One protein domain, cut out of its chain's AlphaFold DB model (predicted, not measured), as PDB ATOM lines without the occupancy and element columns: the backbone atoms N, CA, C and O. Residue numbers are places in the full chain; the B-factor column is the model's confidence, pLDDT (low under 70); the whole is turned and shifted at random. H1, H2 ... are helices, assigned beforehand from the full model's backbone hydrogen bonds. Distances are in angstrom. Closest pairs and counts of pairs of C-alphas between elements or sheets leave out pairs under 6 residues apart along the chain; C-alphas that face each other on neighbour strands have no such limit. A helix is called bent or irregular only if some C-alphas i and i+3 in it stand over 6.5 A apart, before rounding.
ATOM      1  N   GLU A  10      49.443 -51.883  -6.625       83.00
ATOM      2  CA  GLU A  10      49.063 -52.974  -5.716       83.00
ATOM      3  C   GLU A  10      48.403 -52.473  -4.414       83.00
ATOM      4  O   GLU A  10      47.525 -53.137  -3.863       83.00
ATOM      5  N   ARG A  11      48.817 -51.307  -3.893       81.50
ATOM      6  CA  ARG A  11      48.209 -50.730  -2.683       81.50
ATOM      7  C   ARG A  11      46.839 -50.140  -2.989       81.50
ATOM      8  O   ARG A  11      45.937 -50.312  -2.176       81.50
ATOM      9  N   TRP A  12      46.695 -49.505  -4.149       86.25
ATOM     10  CA  TRP A  12      45.410 -49.031  -4.650       86.25
ATOM     11  C   TRP A  12      44.421 -50.174  -4.856       86.25
ATOM     12  O   TRP A  12      43.356 -50.140  -4.249       86.25
ATOM     13  N   ASP A  13      44.808 -51.216  -5.598       85.81
ATOM     14  CA  ASP A  13      43.985 -52.406  -5.852       85.81
ATOM     15  C   ASP A  13      43.471 -53.003  -4.528       85.81
ATOM     16  O   ASP A  13      42.268 -53.133  -4.308       85.81
ATOM     17  N   LYS A  14      44.378 -53.250  -3.570       86.06
ATOM     18  CA  LYS A  14      44.010 -53.777  -2.244       86.06
ATOM     19  C   LYS A  14      43.103 -52.842  -1.448       86.06
ATOM     20  O   LYS A  14      42.351 -53.308  -0.592       86.06
ATOM     21  N   CYS A  15      43.240 -51.532  -1.635       84.75
ATOM     22  CA  CYS A  15      42.419 -50.558  -0.934       84.75
ATOM     23  C   CYS A  15      41.019 -50.489  -1.543       84.75
ATOM     24  O   CYS A  15      40.054 -50.523  -0.785       84.75
ATOM     25  N   ILE A  16      40.900 -50.473  -2.873       81.75
ATOM     26  CA  ILE A  16      39.629 -50.500  -3.613       81.75
ATOM     27  C   ILE A  16      38.816 -51.748  -3.309       81.75
ATOM     28  O   ILE A  16      37.634 -51.633  -2.979       81.75
ATOM     29  N   ASP A  17      39.445 -52.920  -3.281       83.12
ATOM     30  CA  ASP A  17      38.772 -54.160  -2.881       83.12
ATOM     31  C   ASP A  17      38.155 -54.057  -1.478       83.12
ATOM     32  O   ASP A  17      37.121 -54.658  -1.195       83.12
ATOM     33  N   ARG A  18      38.761 -53.266  -0.585       77.38
ATOM     34  CA  ARG A  18      38.216 -53.031   0.756       77.38
ATOM     35  C   ARG A  18      37.133 -51.966   0.753       77.38
ATOM     36  O   ARG A  18      36.069 -52.204   1.321       77.38
ATOM     37  N   VAL A  19      37.386 -50.804   0.150       76.00
ATOM     38  CA  VAL A  19      36.449 -49.673   0.211       76.00
ATOM     39  C   VAL A  19      35.187 -49.893  -0.622       76.00
ATOM     40  O   VAL A  19      34.145 -49.362  -0.258       76.00
ATOM     41  N   SER A  20      35.236 -50.746  -1.652       69.38
ATOM     42  CA  SER A  20      34.071 -51.131  -2.468       69.38
ATOM     43  C   SER A  20      32.945 -51.800  -1.668       69.38
ATOM     44  O   SER A  20      31.804 -51.845  -2.120       69.38
ATOM     45  N   SER A  21      33.248 -52.299  -0.466       70.00
ATOM     46  CA  SER A  21      32.289 -52.934   0.448       70.00
ATOM     47  C   SER A  21      31.901 -52.057   1.652       70.00
ATOM     48  O   SER A  21      31.254 -52.528   2.590       70.00
ATOM     49  N   LEU A  22      32.343 -50.798   1.671       65.94
ATOM     50  CA  LEU A  22      32.384 -49.912   2.839       65.94
ATOM     51  C   LEU A  22      31.734 -48.541   2.508       65.94
ATOM     52  O   LEU A  22      31.142 -48.420   1.439       65.94
ATOM     53  N   PRO A  23      31.698 -47.559   3.440       64.31
ATOM     54  CA  PRO A  23      30.811 -46.392   3.376       64.31
ATOM     55  C   PRO A  23      30.783 -45.636   2.039       64.31
ATOM     56  O   PRO A  23      31.809 -45.476   1.377       64.31
ATOM     57  N   GLU A  24      29.588 -45.154   1.688       80.31
ATOM     58  CA  GLU A  24      29.220 -44.607   0.376       80.31
ATOM     59  C   GLU A  24      30.158 -43.484  -0.108       80.31
ATOM     60  O   GLU A  24      30.556 -43.475  -1.274       80.31
ATOM     61  N   HIS A  25      30.593 -42.578   0.776       86.56
ATOM     62  CA  HIS A  25      31.338 -41.379   0.370       86.56
ATOM     63  C   HIS A  25      32.841 -41.646   0.317       86.56
ATOM     64  O   HIS A  25      33.516 -41.209  -0.612       86.56
ATOM     65  N   THR A  26      33.379 -42.403   1.278       85.00
ATOM     66  CA  THR A  26      34.782 -42.840   1.259       85.00
ATOM     67  C   THR A  26      35.047 -43.742   0.061       85.00
ATOM     68  O   THR A  26      36.057 -43.566  -0.617       85.00
ATOM     69  N   GLY A  27      34.136 -44.678  -0.228       84.25
ATOM     70  CA  GLY A  27      34.217 -45.538  -1.407       84.25
ATOM     71  C   GLY A  27      34.258 -44.724  -2.698       84.25
ATOM     72  O   GLY A  27      35.159 -44.929  -3.507       84.25
ATOM     73  N   THR A  28      33.353 -43.751  -2.841       87.06
ATOM     74  CA  THR A  28      33.325 -42.847  -4.001       87.06
ATOM     75  C   THR A  28      34.629 -42.056  -4.116       87.06
ATOM     76  O   THR A  28      35.310 -42.143  -5.129       87.06
ATOM     77  N   PHE A  29      35.053 -41.365  -3.055       87.75
ATOM     78  CA  PHE A  29      36.255 -40.525  -3.083       87.75
ATOM     79  C   PHE A  29      37.533 -41.297  -3.444       87.75
ATOM     80  O   PHE A  29      38.342 -40.823  -4.240       87.75
ATOM     81  N   VAL A  30      37.727 -42.487  -2.866       87.19
ATOM     82  CA  VAL A  30      38.905 -43.317  -3.156       87.19
ATOM     83  C   VAL A  30      38.822 -43.905  -4.569       87.19
ATOM     84  O   VAL A  30      39.856 -44.004  -5.223       87.19
ATOM     85  N   SER A  31      37.626 -44.256  -5.055       86.19
ATOM     86  CA  SER A  31      37.436 -44.769  -6.421       86.19
ATOM     87  C   SER A  31      37.738 -43.702  -7.471       86.19
ATOM     88  O   SER A  31      38.547 -43.957  -8.352       86.19
ATOM     89  N   GLU A  32      37.215 -42.485  -7.313       88.25
ATOM     90  CA  GLU A  32      37.494 -41.366  -8.228       88.25
ATOM     91  C   GLU A  32      38.993 -41.028  -8.281       88.25
ATOM     92  O   GLU A  32      39.578 -40.814  -9.344       88.25
ATOM     93  N   ALA A  33      39.661 -41.033  -7.123       88.12
ATOM     94  CA  ALA A  33      41.104 -40.832  -7.069       88.12
ATOM     95  C   ALA A  33      41.884 -41.983  -7.730       88.12
ATOM     96  O   ALA A  33      42.927 -41.740  -8.344       88.12
ATOM     97  N   TYR A  34      41.386 -43.219  -7.623       87.06
ATOM     98  CA  TYR A  34      41.997 -44.371  -8.275       87.06
ATOM     99  C   TYR A  34      41.805 -44.349  -9.793       87.06
ATOM    100  O   TYR A  34      42.764 -44.592 -10.523       87.06
ATOM    101  N   ASP A  35      40.615 -44.002 -10.274       85.75
ATOM    102  CA  ASP A  35      40.337 -43.868 -11.702       85.75
ATOM    103  C   ASP A  35      41.228 -42.791 -12.319       85.75
ATOM    104  O   ASP A  35      41.893 -43.042 -13.326       85.75
ATOM    105  N   TYR A  36      41.364 -41.638 -11.653       84.19
ATOM    106  CA  TYR A  36      42.329 -40.619 -12.059       84.19
ATOM    107  C   TYR A  36      43.761 -41.170 -12.099       84.19
ATOM    108  O   TYR A  36      44.456 -41.003 -13.103       84.19
ATOM    109  N   PHE A  37      44.200 -41.878 -11.055       81.50
ATOM    110  CA  PHE A  37      45.514 -42.519 -11.037       81.50
ATOM    111  C   PHE A  37      45.711 -43.461 -12.236       81.50
ATOM    112  O   PHE A  37      46.748 -43.395 -12.895       81.50
ATOM    113  N   LEU A  38      44.719 -44.286 -12.581       79.88
ATOM    114  CA  LEU A  38      44.786 -45.188 -13.733       79.88
ATOM    115  C   LEU A  38      44.946 -44.441 -15.067       79.88
ATOM    116  O   LEU A  38      45.675 -44.929 -15.930       79.88
ATOM    117  N   THR A  39      44.355 -43.249 -15.229       78.94
ATOM    118  CA  THR A  39      44.535 -42.438 -16.455       78.94
ATOM    119  C   THR A  39      45.969 -41.944 -16.659       78.94
ATOM    120  O   THR A  39      46.384 -41.709 -17.791       78.94
ATOM    121  N   LEU A  40      46.758 -41.829 -15.588       73.44
ATOM    122  CA  LEU A  40      48.167 -41.429 -15.654       73.44
ATOM    123  C   LEU A  40      49.098 -42.595 -16.032       73.44
ATOM    124  O   LEU A  40      50.293 -42.387 -16.250       73.44
ATOM    125  N   HIS A  41      48.576 -43.823 -16.089       65.31
ATOM    126  CA  HIS A  41      49.351 -45.060 -16.130       65.31
ATOM    127  C   HIS A  41      49.112 -45.896 -17.391       65.31
ATOM    128  O   HIS A  41      48.614 -47.018 -17.317       65.31
ATOM    129  N   GLU A  42      49.569 -45.409 -18.549       54.72
ATOM    130  CA  GLU A  42      49.594 -46.229 -19.771       54.72
ATOM    131  C   GLU A  42      50.836 -47.143 -19.893       54.72
ATOM    132  O   GLU A  42      50.757 -48.153 -20.591       54.72
ATOM    133  N   GLN A  43      51.964 -46.880 -19.206       51.06
ATOM    134  CA  GLN A  43      53.161 -47.749 -19.262       51.06
ATOM    135  C   GLN A  43      53.886 -47.895 -17.904       51.06
ATOM    136  O   GLN A  43      54.168 -46.921 -17.209       51.06
ATOM    137  N   ASP A  44      54.177 -49.144 -17.523       54.84
ATOM    138  CA  ASP A  44      55.068 -49.593 -16.432       54.84
ATOM    139  C   ASP A  44      54.776 -49.162 -14.980       54.84
ATOM    140  O   ASP A  44      55.572 -49.445 -14.083       54.84
ATOM    141  N   MET A  45      53.611 -48.568 -14.694       57.59
ATOM    142  CA  MET A  45      53.185 -48.198 -13.328       57.59
ATOM    143  C   MET A  45      54.171 -47.284 -12.578       57.59
ATOM    144  O   MET A  45      54.261 -47.323 -11.347       57.59
ATOM    145  N   VAL A  46      54.932 -46.463 -13.305       57.72
ATOM    146  CA  VAL A  46      55.817 -45.455 -12.713       57.72
ATOM    147  C   VAL A  46      55.330 -44.077 -13.133       57.72
ATOM    148  O   VAL A  46      55.299 -43.762 -14.317       57.72
ATOM    149  N   TYR A  47      54.930 -43.271 -12.151       65.38
ATOM    150  CA  TYR A  47      54.504 -41.895 -12.368       65.38
ATOM    151  C   TYR A  47      55.684 -40.945 -12.142       65.38
ATOM    152  O   TYR A  47      56.394 -41.054 -11.141       65.38
ATOM    153  N   PHE A  48      55.892 -39.996 -13.053       65.62
ATOM    154  CA  PHE A  48      56.963 -39.007 -12.943       65.62
ATOM    155  C   PHE A  48      56.390 -37.599 -13.005       65.62
ATOM    156  O   PHE A  48      55.824 -37.196 -14.015       65.62
ATOM    157  N   THR A  49      56.630 -36.815 -11.957       74.19
ATOM    158  CA  THR A  49      56.327 -35.385 -11.946       74.19
ATOM    159  C   THR A  49      57.468 -34.607 -11.302       74.19
ATOM    160  O   THR A  49      58.148 -35.088 -10.393       74.19
ATOM    161  N   ASN A  50      57.690 -33.382 -11.775       76.88
ATOM    162  CA  ASN A  50      58.571 -32.409 -11.126       76.88
ATOM    163  C   ASN A  50      57.783 -31.332 -10.361       76.88
ATOM    164  O   ASN A  50      58.399 -30.467  -9.746       76.88
ATOM    165  N   CYS A  51      56.447 -31.383 -10.385       84.31
ATOM    166  CA  CYS A  51      55.568 -30.455  -9.686       84.31
ATOM    167  C   CYS A  51      55.496 -30.826  -8.195       84.31
ATOM    168  O   CYS A  51      54.974 -31.879  -7.841       84.31
ATOM    169  N   GLU A  52      56.034 -29.981  -7.313       86.25
ATOM    170  CA  GLU A  52      56.086 -30.258  -5.866       86.25
ATOM    171  C   GLU A  52      54.701 -30.502  -5.227       86.25
ATOM    172  O   GLU A  52      54.559 -31.507  -4.528       86.25
ATOM    173  N   PRO A  53      53.654 -29.685  -5.489       87.62
ATOM    174  CA  PRO A  53      52.309 -29.950  -4.964       87.62
ATOM    175  C   PRO A  53      51.751 -31.318  -5.364       87.62
ATOM    176  O   PRO A  53      51.083 -31.984  -4.581       87.62
ATOM    177  N   GLU A  54      52.037 -31.736  -6.590       86.81
ATOM    178  CA  GLU A  54      51.573 -33.007  -7.116       86.81
ATOM    179  C   GLU A  54      52.317 -34.194  -6.490       86.81
ATOM    180  O   GLU A  54      51.696 -35.194  -6.134       86.81
ATOM    181  N   LYS A  55      53.637 -34.080  -6.291       85.50
ATOM    182  CA  LYS A  55      54.409 -35.095  -5.555       85.50
ATOM    183  C   LYS A  55      53.844 -35.307  -4.159       85.50
ATOM    184  O   LYS A  55      53.550 -36.443  -3.799       85.50
ATOM    185  N   LEU A  56      53.653 -34.214  -3.419       88.44
ATOM    186  CA  LEU A  56      53.114 -34.253  -2.065       88.44
ATOM    187  C   LEU A  56      51.734 -34.918  -2.044       88.44
ATOM    188  O   LEU A  56      51.466 -35.762  -1.198       88.44
ATOM    189  N   TYR A  57      50.870 -34.589  -3.004       89.88
ATOM    190  CA  TYR A  57      49.559 -35.219  -3.129       89.88
ATOM    191  C   TYR A  57      49.645 -36.751  -3.250       89.88
ATOM    192  O   TYR A  57      48.921 -37.463  -2.553       89.88
ATOM    193  N   TYR A  58      50.552 -37.277  -4.077       86.69
ATOM    194  CA  TYR A  58      50.729 -38.729  -4.195       86.69
ATOM    195  C   TYR A  58      51.397 -39.363  -2.971       86.69
ATOM    196  O   TYR A  58      51.030 -40.478  -2.601       86.69
ATOM    197  N   GLU A  59      52.339 -38.679  -2.318       87.31
ATOM    198  CA  GLU A  59      52.918 -39.131  -1.043       87.31
ATOM    199  C   GLU A  59      51.838 -39.290   0.031       87.31
ATOM    200  O   GLU A  59      51.759 -40.330   0.689       87.31
ATOM    201  N   LEU A  60      50.951 -38.299   0.148       92.06
ATOM    202  CA  LEU A  60      49.826 -38.324   1.079       92.06
ATOM    203  C   LEU A  60      48.841 -39.450   0.752       92.06
ATOM    204  O   LEU A  60      48.328 -40.100   1.661       92.06
ATOM    205  N   TRP A  61      48.598 -39.740  -0.529       90.94
ATOM    206  CA  TRP A  61      47.807 -40.911  -0.907       90.94
ATOM    207  C   TRP A  61      48.469 -42.219  -0.488       90.94
ATOM    208  O   TRP A  61      47.806 -43.047   0.134       90.94
ATOM    209  N   ASP A  62      49.759 -42.418  -0.772       87.38
ATOM    210  CA  ASP A  62      50.473 -43.633  -0.354       87.38
ATOM    211  C   ASP A  62      50.370 -43.845   1.163       87.38
ATOM    212  O   ASP A  62      50.108 -44.947   1.662       87.38
ATOM    213  N   GLU A  63      50.520 -42.747   1.896       91.06
ATOM    214  CA  GLU A  63      50.422 -42.691   3.339       91.06
ATOM    215  C   GLU A  63      49.010 -43.043   3.849       91.06
ATOM    216  O   GLU A  63      48.860 -43.861   4.772       91.06
ATOM    217  N   LEU A  64      47.972 -42.459   3.245       90.31
ATOM    218  CA  LEU A  64      46.568 -42.699   3.575       90.31
ATOM    219  C   LEU A  64      46.162 -44.148   3.276       90.31
ATOM    220  O   LEU A  64      45.607 -44.824   4.147       90.31
ATOM    221  N   LEU A  65      46.504 -44.669   2.094       89.31
ATOM    222  CA  LEU A  65      46.257 -46.064   1.714       89.31
ATOM    223  C   LEU A  65      46.938 -47.019   2.698       89.31
ATOM    224  O   LEU A  65      46.326 -47.975   3.179       89.31
ATOM    225  N   GLY A  66      48.186 -46.732   3.080       88.69
ATOM    226  CA  GLY A  66      48.910 -47.500   4.089       88.69
ATOM    227  C   GLY A  66      48.213 -47.516   5.455       88.69
ATOM    228  O   GLY A  66      48.263 -48.524   6.166       88.69
ATOM    229  N   ARG A  67      47.544 -46.430   5.851       88.75
ATOM    230  CA  ARG A  67      46.736 -46.375   7.083       88.75
ATOM    231  C   ARG A  67      45.441 -47.168   6.958       88.75
ATOM    232  O   ARG A  67      45.133 -47.932   7.873       88.75
ATOM    233  N   ILE A  68      44.723 -47.037   5.846       86.81
ATOM    234  CA  ILE A  68      43.482 -47.782   5.586       86.81
ATOM    235  C   ILE A  68      43.753 -49.292   5.591       86.81
ATOM    236  O   ILE A  68      43.059 -50.058   6.265       86.81
ATOM    237  N   LEU A  69      44.810 -49.736   4.907       87.00
ATOM    238  CA  LEU A  69      45.168 -51.152   4.823       87.00
ATOM    239  C   LEU A  69      45.565 -51.748   6.182       87.00
ATOM    240  O   LEU A  69      45.223 -52.901   6.459       87.00
ATOM    241  N   ARG A  70      46.247 -50.979   7.039       89.00
ATOM    242  CA  ARG A  70      46.685 -51.440   8.370       89.00
ATOM    243  C   ARG A  70      45.565 -51.467   9.405       89.00
ATOM    244  O   ARG A  70      45.497 -52.410  10.182       89.00
ATOM    245  N   ASN A  71      44.703 -50.455   9.413       85.19
ATOM    246  CA  ASN A  71      43.742 -50.245  10.501       85.19
ATOM    247  C   ASN A  71      42.301 -50.652  10.145       85.19
ATOM    248  O   ASN A  71      41.441 -50.733  11.022       85.19
ATOM    249  N   GLY A  72      42.024 -50.926   8.867       78.31
ATOM    250  CA  GLY A  72      40.741 -51.450   8.403       78.31
ATOM    251  C   GLY A  72      39.552 -50.518   8.662       78.31
ATOM    252  O   GLY A  72      39.667 -49.292   8.654       78.31
ATOM    253  N   ASN A  73      38.382 -51.120   8.889       79.06
ATOM    254  CA  ASN A  73      37.082 -50.436   8.872       79.06
ATOM    255  C   ASN A  73      36.920 -49.348   9.943       79.06
ATOM    256  O   ASN A  73      36.092 -48.455   9.776       79.06
ATOM    257  N   HIS A  74      37.681 -49.412  11.040       79.62
ATOM    258  CA  HIS A  74      37.631 -48.404  12.101       79.62
ATOM    259  C   HIS A  74      38.012 -47.017  11.571       79.62
ATOM    260  O   HIS A  74      37.304 -46.039  11.784       79.62
ATOM    261  N   VAL A  75      39.103 -46.959  10.811       84.75
ATOM    262  CA  VAL A  75      39.631 -45.722  10.237       84.75
ATOM    263  C   VAL A  75      38.721 -45.183   9.138       84.75
ATOM    264  O   VAL A  75      38.474 -43.983   9.089       84.75
ATOM    265  N   LEU A  76      38.157 -46.077   8.324       83.06
ATOM    266  CA  LEU A  76      37.229 -45.718   7.251       83.06
ATOM    267  C   LEU A  76      35.966 -45.024   7.779       83.06
ATOM    268  O   LEU A  76      35.518 -44.044   7.198       83.06
ATOM    269  N   LYS A  77      35.435 -45.453   8.930       82.25
ATOM    270  CA  LYS A  77      34.297 -44.768   9.568       82.25
ATOM    271  C   LYS A  77      34.634 -43.352  10.037       82.25
ATOM    272  O   LYS A  77      33.780 -42.478   9.963       82.25
ATOM    273  N   ASN A  78      35.857 -43.125  10.514       83.50
ATOM    274  CA  ASN A  78      36.262 -41.822  11.049       83.50
ATOM    275  C   ASN A  78      36.475 -40.778   9.948       83.50
ATOM    276  O   ASN A  78      36.228 -39.595  10.173       83.50
ATOM    277  N   ILE A  79      36.899 -41.212   8.760       86.94
ATOM    278  CA  ILE A  79      37.068 -40.318   7.610       86.94
ATOM    279  C   ILE A  79      35.807 -40.171   6.756       86.94
ATOM    280  O   ILE A  79      35.758 -39.250   5.951       86.94
ATOM    281  N   GLU A  80      34.772 -40.992   6.956       88.12
ATOM    282  CA  GLU A  80      33.537 -40.918   6.162       88.12
ATOM    283  C   GLU A  80      32.876 -39.538   6.227       88.12
ATOM    284  O   GLU A  80      32.474 -38.992   5.202       88.12
ATOM    285  N   ASN A  81      32.830 -38.928   7.413       84.50
ATOM    286  CA  ASN A  81      32.281 -37.580   7.577       84.50
ATOM    287  C   ASN A  81      33.094 -36.523   6.824       84.50
ATOM    288  O   ASN A  81      32.535 -35.530   6.370       84.50
ATOM    289  N   LEU A  82      34.410 -36.722   6.693       86.38
ATOM    290  CA  LEU A  82      35.230 -35.851   5.857       86.38
ATOM    291  C   LEU A  82      34.863 -36.090   4.394       86.38
ATOM    292  O   LEU A  82      34.557 -35.135   3.687       86.38
ATOM    293  N   CYS A  83      34.795 -37.356   3.968       87.19
ATOM    294  CA  CYS A  83      34.476 -37.740   2.595       87.19
ATOM    295  C   CYS A  83      33.125 -37.220   2.090       87.19
ATOM    296  O   CYS A  83      32.986 -37.019   0.888       87.19
ATOM    297  N   GLN A  84      32.165 -36.922   2.970       85.31
ATOM    298  CA  GLN A  84      30.909 -36.258   2.589       85.31
ATOM    299  C   GLN A  84      31.104 -34.887   1.938       85.31
ATOM    300  O   GLN A  84      30.314 -34.484   1.089       85.31
ATOM    301  N   VAL A  85      32.150 -34.169   2.338       85.38
ATOM    302  CA  VAL A  85      32.514 -32.858   1.793       85.38
ATOM    303  C   VAL A  85      33.797 -32.937   0.969       85.38
ATOM    304  O   VAL A  85      34.475 -31.926   0.775       85.38
ATOM    305  N   ALA A  86      34.146 -34.138   0.492       83.19
ATOM    306  CA  ALA A  86      35.315 -34.326  -0.342       83.19
ATOM    307  C   ALA A  86      35.225 -33.442  -1.593       83.19
ATOM    308  O   ALA A  86      34.164 -33.350  -2.219       83.19
ATOM    309  N   PRO A  87      36.338 -32.823  -2.015       83.44
ATOM    310  CA  PRO A  87      36.372 -32.001  -3.213       83.44
ATOM    311  C   PRO A  87      36.415 -32.869  -4.487       83.44
ATOM    312  O   PRO A  87      37.316 -32.715  -5.308       83.44
ATOM    313  N   ILE A  88      35.445 -33.775  -4.669       81.38
ATOM    314  CA  ILE A  88      35.324 -34.651  -5.851       81.38
ATOM    315  C   ILE A  88      35.358 -33.845  -7.163       81.38
ATOM    316  O   ILE A  88      36.131 -34.213  -8.042       81.38
ATOM    317  N   PRO A  89      34.692 -32.676  -7.288       84.75
ATOM    318  CA  PRO A  89      34.805 -31.873  -8.509       84.75
ATOM    319  C   PRO A  89      36.242 -31.437  -8.848       84.75
ATOM    320  O   PRO A  89      36.564 -31.222 -10.012       84.75
ATOM    321  N   LEU A  90      37.133 -31.317  -7.852       81.50
ATOM    322  CA  LEU A  90      38.554 -31.034  -8.094       81.50
ATOM    323  C   LEU A  90      39.331 -32.275  -8.556       81.50
ATOM    324  O   LEU A  90      40.362 -32.121  -9.207       81.50
ATOM    325  N   LEU A  91      38.856 -33.483  -8.228       79.25
ATOM    326  CA  LEU A  91      39.371 -34.742  -8.775       79.25
ATOM    327  C   LEU A  91      38.923 -34.970 -10.217       79.25
ATOM    328  O   LEU A  91      39.633 -35.643 -10.948       79.25
ATOM    329  N   GLU A  92      37.811 -34.383 -10.651       80.38
ATOM    330  CA  GLU A  92      37.295 -34.507 -12.022       80.38
ATOM    331  C   GLU A  92      37.814 -33.405 -12.962       80.38
ATOM    332  O   GLU A  92      37.919 -33.624 -14.162       80.38
ATOM    333  N   ALA A  93      38.217 -32.244 -12.431       83.62
ATOM    334  CA  ALA A  93      38.644 -31.084 -13.223       83.62
ATOM    335  C   ALA A  93      39.830 -31.361 -14.168       83.62
ATOM    336  O   ALA A  93      40.804 -31.991 -13.760       83.62
ATOM    337  N   ASP A  94      39.809 -30.818 -15.389       76.56
ATOM    338  CA  ASP A  94      40.904 -30.973 -16.365       76.56
ATOM    339  C   ASP A  94      42.269 -30.534 -15.800       76.56
ATOM    340  O   ASP A  94      43.288 -31.184 -16.029       76.56
ATOM    341  N   GLU A  95      42.282 -29.456 -15.007       82.75
ATOM    342  CA  GLU A  95      43.455 -28.992 -14.268       82.75
ATOM    343  C   GLU A  95      43.280 -29.274 -12.769       82.75
ATOM    344  O   GLU A  95      42.461 -28.652 -12.081       82.75
ATOM    345  N   LYS A  96      44.061 -30.224 -12.244       85.38
ATOM    346  CA  LYS A  96      43.994 -30.611 -10.830       85.38
ATOM    347  C   LYS A  96      44.627 -29.549  -9.940       85.38
ATOM    348  O   LYS A  96      45.802 -29.204 -10.078       85.38
ATOM    349  N   ASN A  97      43.888 -29.112  -8.922       89.00
ATOM    350  CA  ASN A  97      44.445 -28.284  -7.855       89.00
ATOM    351  C   ASN A  97      45.047 -29.163  -6.746       89.00
ATOM    352  O   ASN A  97      44.438 -29.381  -5.695       89.00
ATOM    353  N   PHE A  98      46.264 -29.661  -6.982       89.38
ATOM    354  CA  PHE A  98      46.966 -30.552  -6.050       89.38
ATOM    355  C   PHE A  98      47.214 -29.939  -4.666       89.38
ATOM    356  O   PHE A  98      47.301 -30.676  -3.691       89.38
ATOM    357  N   GLY A  99      47.275 -28.608  -4.546       89.75
ATOM    358  CA  GLY A  99      47.411 -27.943  -3.247       89.75
ATOM    359  C   GLY A  99      46.179 -28.136  -2.359       89.75
ATOM    360  O   GLY A  99      46.307 -28.502  -1.192       89.75
ATOM    361  N   ILE A 100      44.978 -27.945  -2.917       90.19
ATOM    362  CA  ILE A 100      43.723 -28.168  -2.182       90.19
ATOM    363  C   ILE A 100      43.518 -29.660  -1.919       90.19
ATOM    364  O   ILE A 100      43.193 -30.049  -0.798       90.19
ATOM    365  N   LEU A 101      43.736 -30.495  -2.938       91.62
ATOM    366  CA  LEU A 101      43.589 -31.943  -2.818       91.62
ATOM    367  C   LEU A 101      44.556 -32.523  -1.772       91.62
ATOM    368  O   LEU A 101      44.139 -33.308  -0.925       91.62
ATOM    369  N   GLY A 102      45.821 -32.095  -1.775       92.19
ATOM    370  CA  GLY A 102      46.820 -32.482  -0.779       92.19
ATOM    371  C   GLY A 102      46.447 -32.013   0.627       92.19
ATOM    372  O   GLY A 102      46.408 -32.821   1.548       92.19
ATOM    373  N   GLY A 103      46.065 -30.742   0.792       92.81
ATOM    374  CA  GLY A 103      45.620 -30.226   2.091       92.81
ATOM    375  C   GLY A 103      44.425 -30.994   2.664       92.81
ATOM    376  O   GLY A 103      44.350 -31.227   3.871       92.81
ATOM    377  N   TYR A 104      43.517 -31.456   1.804       92.88
ATOM    378  CA  TYR A 104      42.404 -32.304   2.211       92.88
ATOM    379  C   TYR A 104      42.873 -33.684   2.717       92.88
ATOM    380  O   TYR A 104      42.441 -34.122   3.784       92.88
ATOM    381  N   LEU A 105      43.818 -34.337   2.028       93.44
ATOM    382  CA  LEU A 105      44.406 -35.605   2.485       93.44
ATOM    383  C   LEU A 105      45.166 -35.463   3.810       93.44
ATOM    384  O   LEU A 105      45.071 -36.344   4.664       93.44
ATOM    385  N   GLU A 106      45.876 -34.353   4.024       95.12
ATOM    386  CA  GLU A 106      46.542 -34.086   5.304       95.12
ATOM    387  C   GLU A 106      45.551 -34.031   6.468       95.12
ATOM    388  O   GLU A 106      45.831 -34.557   7.547       95.12
ATOM    389  N   VAL A 107      44.394 -33.386   6.271       93.19
ATOM    390  CA  VAL A 107      43.330 -33.336   7.285       93.19
ATOM    391  C   VAL A 107      42.825 -34.743   7.574       93.19
ATOM    392  O   VAL A 107      42.734 -35.114   8.742       93.19
ATOM    393  N   MET A 108      42.580 -35.554   6.540       91.88
ATOM    394  CA  MET A 108      42.168 -36.948   6.721       91.88
ATOM    395  C   MET A 108      43.201 -37.732   7.528       91.88
ATOM    396  O   MET A 108      42.845 -38.338   8.534       91.88
ATOM    397  N   ILE A 109      44.480 -37.680   7.155       93.19
ATOM    398  CA  ILE A 109      45.560 -38.376   7.870       93.19
ATOM    399  C   ILE A 109      45.629 -37.935   9.336       93.19
ATOM    400  O   ILE A 109      45.662 -38.786  10.223       93.19
ATOM    401  N   LYS A 110      45.569 -36.626   9.614       92.62
ATOM    402  CA  LYS A 110      45.565 -36.092  10.988       92.62
ATOM    403  C   LYS A 110      44.362 -36.580  11.793       92.62
ATOM    404  O   LYS A 110      44.515 -36.923  12.964       92.62
ATOM    405  N   THR A 111      43.180 -36.641  11.183       90.81
ATOM    406  CA  THR A 111      41.979 -37.194  11.821       90.81
ATOM    407  C   THR A 111      42.170 -38.667  12.162       90.81
ATOM    408  O   THR A 111      41.862 -39.075  13.279       90.81
ATOM    409  N   ILE A 112      42.735 -39.456  11.246       90.75
ATOM    410  CA  ILE A 112      43.043 -40.868  11.492       90.75
ATOM    411  C   ILE A 112      44.017 -41.013  12.659       90.75
ATOM    412  O   ILE A 112      43.756 -41.795  13.571       90.75
ATOM    413  N   ASP A 113      45.112 -40.256  12.649       90.62
ATOM    414  CA  ASP A 113      46.144 -40.331  13.682       90.62
ATOM    415  C   ASP A 113      45.580 -39.951  15.058       90.62
ATOM    416  O   ASP A 113      45.847 -40.633  16.046       90.62
ATOM    417  N   HIS A 114      44.717 -38.931  15.125       89.88
ATOM    418  CA  HIS A 114      44.014 -38.569  16.356       89.88
ATOM    419  C   HIS A 114      43.081 -39.686  16.850       89.88
ATOM    420  O   HIS A 114      43.011 -39.949  18.049       89.88
ATOM    421  N   CYS A 115      42.379 -40.369  15.945       85.56
ATOM    422  CA  CYS A 115      41.510 -41.491  16.297       85.56
ATOM    423  C   CYS A 115      42.271 -42.745  16.744       85.56
ATOM    424  O   CYS A 115      41.691 -43.561  17.447       85.56
ATOM    425  N   LEU A 116      43.516 -42.939  16.304       85.62
ATOM    426  CA  LEU A 116      44.340 -44.095  16.680       85.62
ATOM    427  C   LEU A 116      45.150 -43.866  17.964       85.62
ATOM    428  O   LEU A 116      45.619 -44.830  18.564       85.62
ATOM    429  N   ALA A 117      45.358 -42.608  18.355       83.69
ATOM    430  CA  ALA A 117      46.072 -42.242  19.578       83.69
ATOM    431  C   ALA A 117      45.196 -42.299  20.846       83.69
ATOM    432  O   ALA A 117      45.744 -42.297  21.950       83.69
ATOM    433  N   ASN A 118      43.870 -42.322  20.682       58.66
ATOM    434  CA  ASN A 118      42.875 -42.458  21.752       58.66
ATOM    435  C   ASN A 118      42.369 -43.901  21.848       58.66
ATOM    436  O   ASN A 118      42.032 -44.316  22.980       58.66
TER     437      ASN A 118
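What this domain is: This is residues 10 to 118 of the 118 residues of an uncharacterized protein of Verticillium dahliae (UniProt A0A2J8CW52). What is the overall picture? Two long helices, H3 and H6, lie side by side, and a helical hairpin of H1 and H2 packs on H3 through H1. H4 closes the gap between the two pairs near one end, touching H2 and H6, while short H5 packs on H2 and the link of residues 40 to 51 loops round the other end. What is it made of? The printed part has 109 residues with six named helices in the order H1 to H6 and no named strand: the class is all helix. How is it shaped? It is compact, with a radius of gyration of the C-alphas of 13.4 A, and only just elongated, spanning 39 by 25 by 23 A.

How they stand to each other: What touches the longest helix? H3, residues 52 to 71, touches H6, residues 98 to 117, at a shallow tilt of 28 degrees, the same way; their closest C-alphas, of Tyr 57 and Gly 102, are 4.5 A apart. With residues 62 to 69 alone, H3 touches H1, residues 10 to 19, at a steep tilt of 58 degrees; the closest C-alphas, of Cys 15 and Leu 69, are 6.4 A apart. Where do the others stand? H1 forms a hairpin with H2, residues 24 to 39, at a shallow tilt of 26 degrees, opposite ways, closest at C-alphas 19 and 27, 5.0 A apart. H4, residues 73 to 83, touches H2 about perpendicular at 83 degrees, with C-alphas 26 and 83 closest at 5.3 A, and touches H6 at C-alphas 75 and 112, 6.1 A apart. H5, residues 88 to 92, touches H2, with C-alphas 33 and 91 closest at 6.6 A. Are the backbones complete? Every O i to N i+4 pair is within hydrogen-bond range in H2, H3, H5 and H6, against 5 of 6 in H1 and 5 of 7 in H4.

Where its parts are: How long are the helices? From first to last C-alpha H3 measures 28.6 A, H6 28.2 A and H2 22.9 A. H4 is only just irregular: C-alphas 78 and 81 are 6.8 A apart. Where are the anchors? C-alpha 10 in H1 is at (49.063, -52.974, -5.716), and C-alpha 117 in H6 is at (46.072, -42.242, 19.578).

The domain as a whole: How far does it reach? The two C-alphas farthest apart, of Gln 43 and Asn 118, are 42.6 A from each other. Which link is long? The link H2 to H3 is long, with 12 residues, and the printed part has no cut. Where is confidence low? Residues 20, 22 to 23, 41 to 48 and 118 have pLDDT under 70.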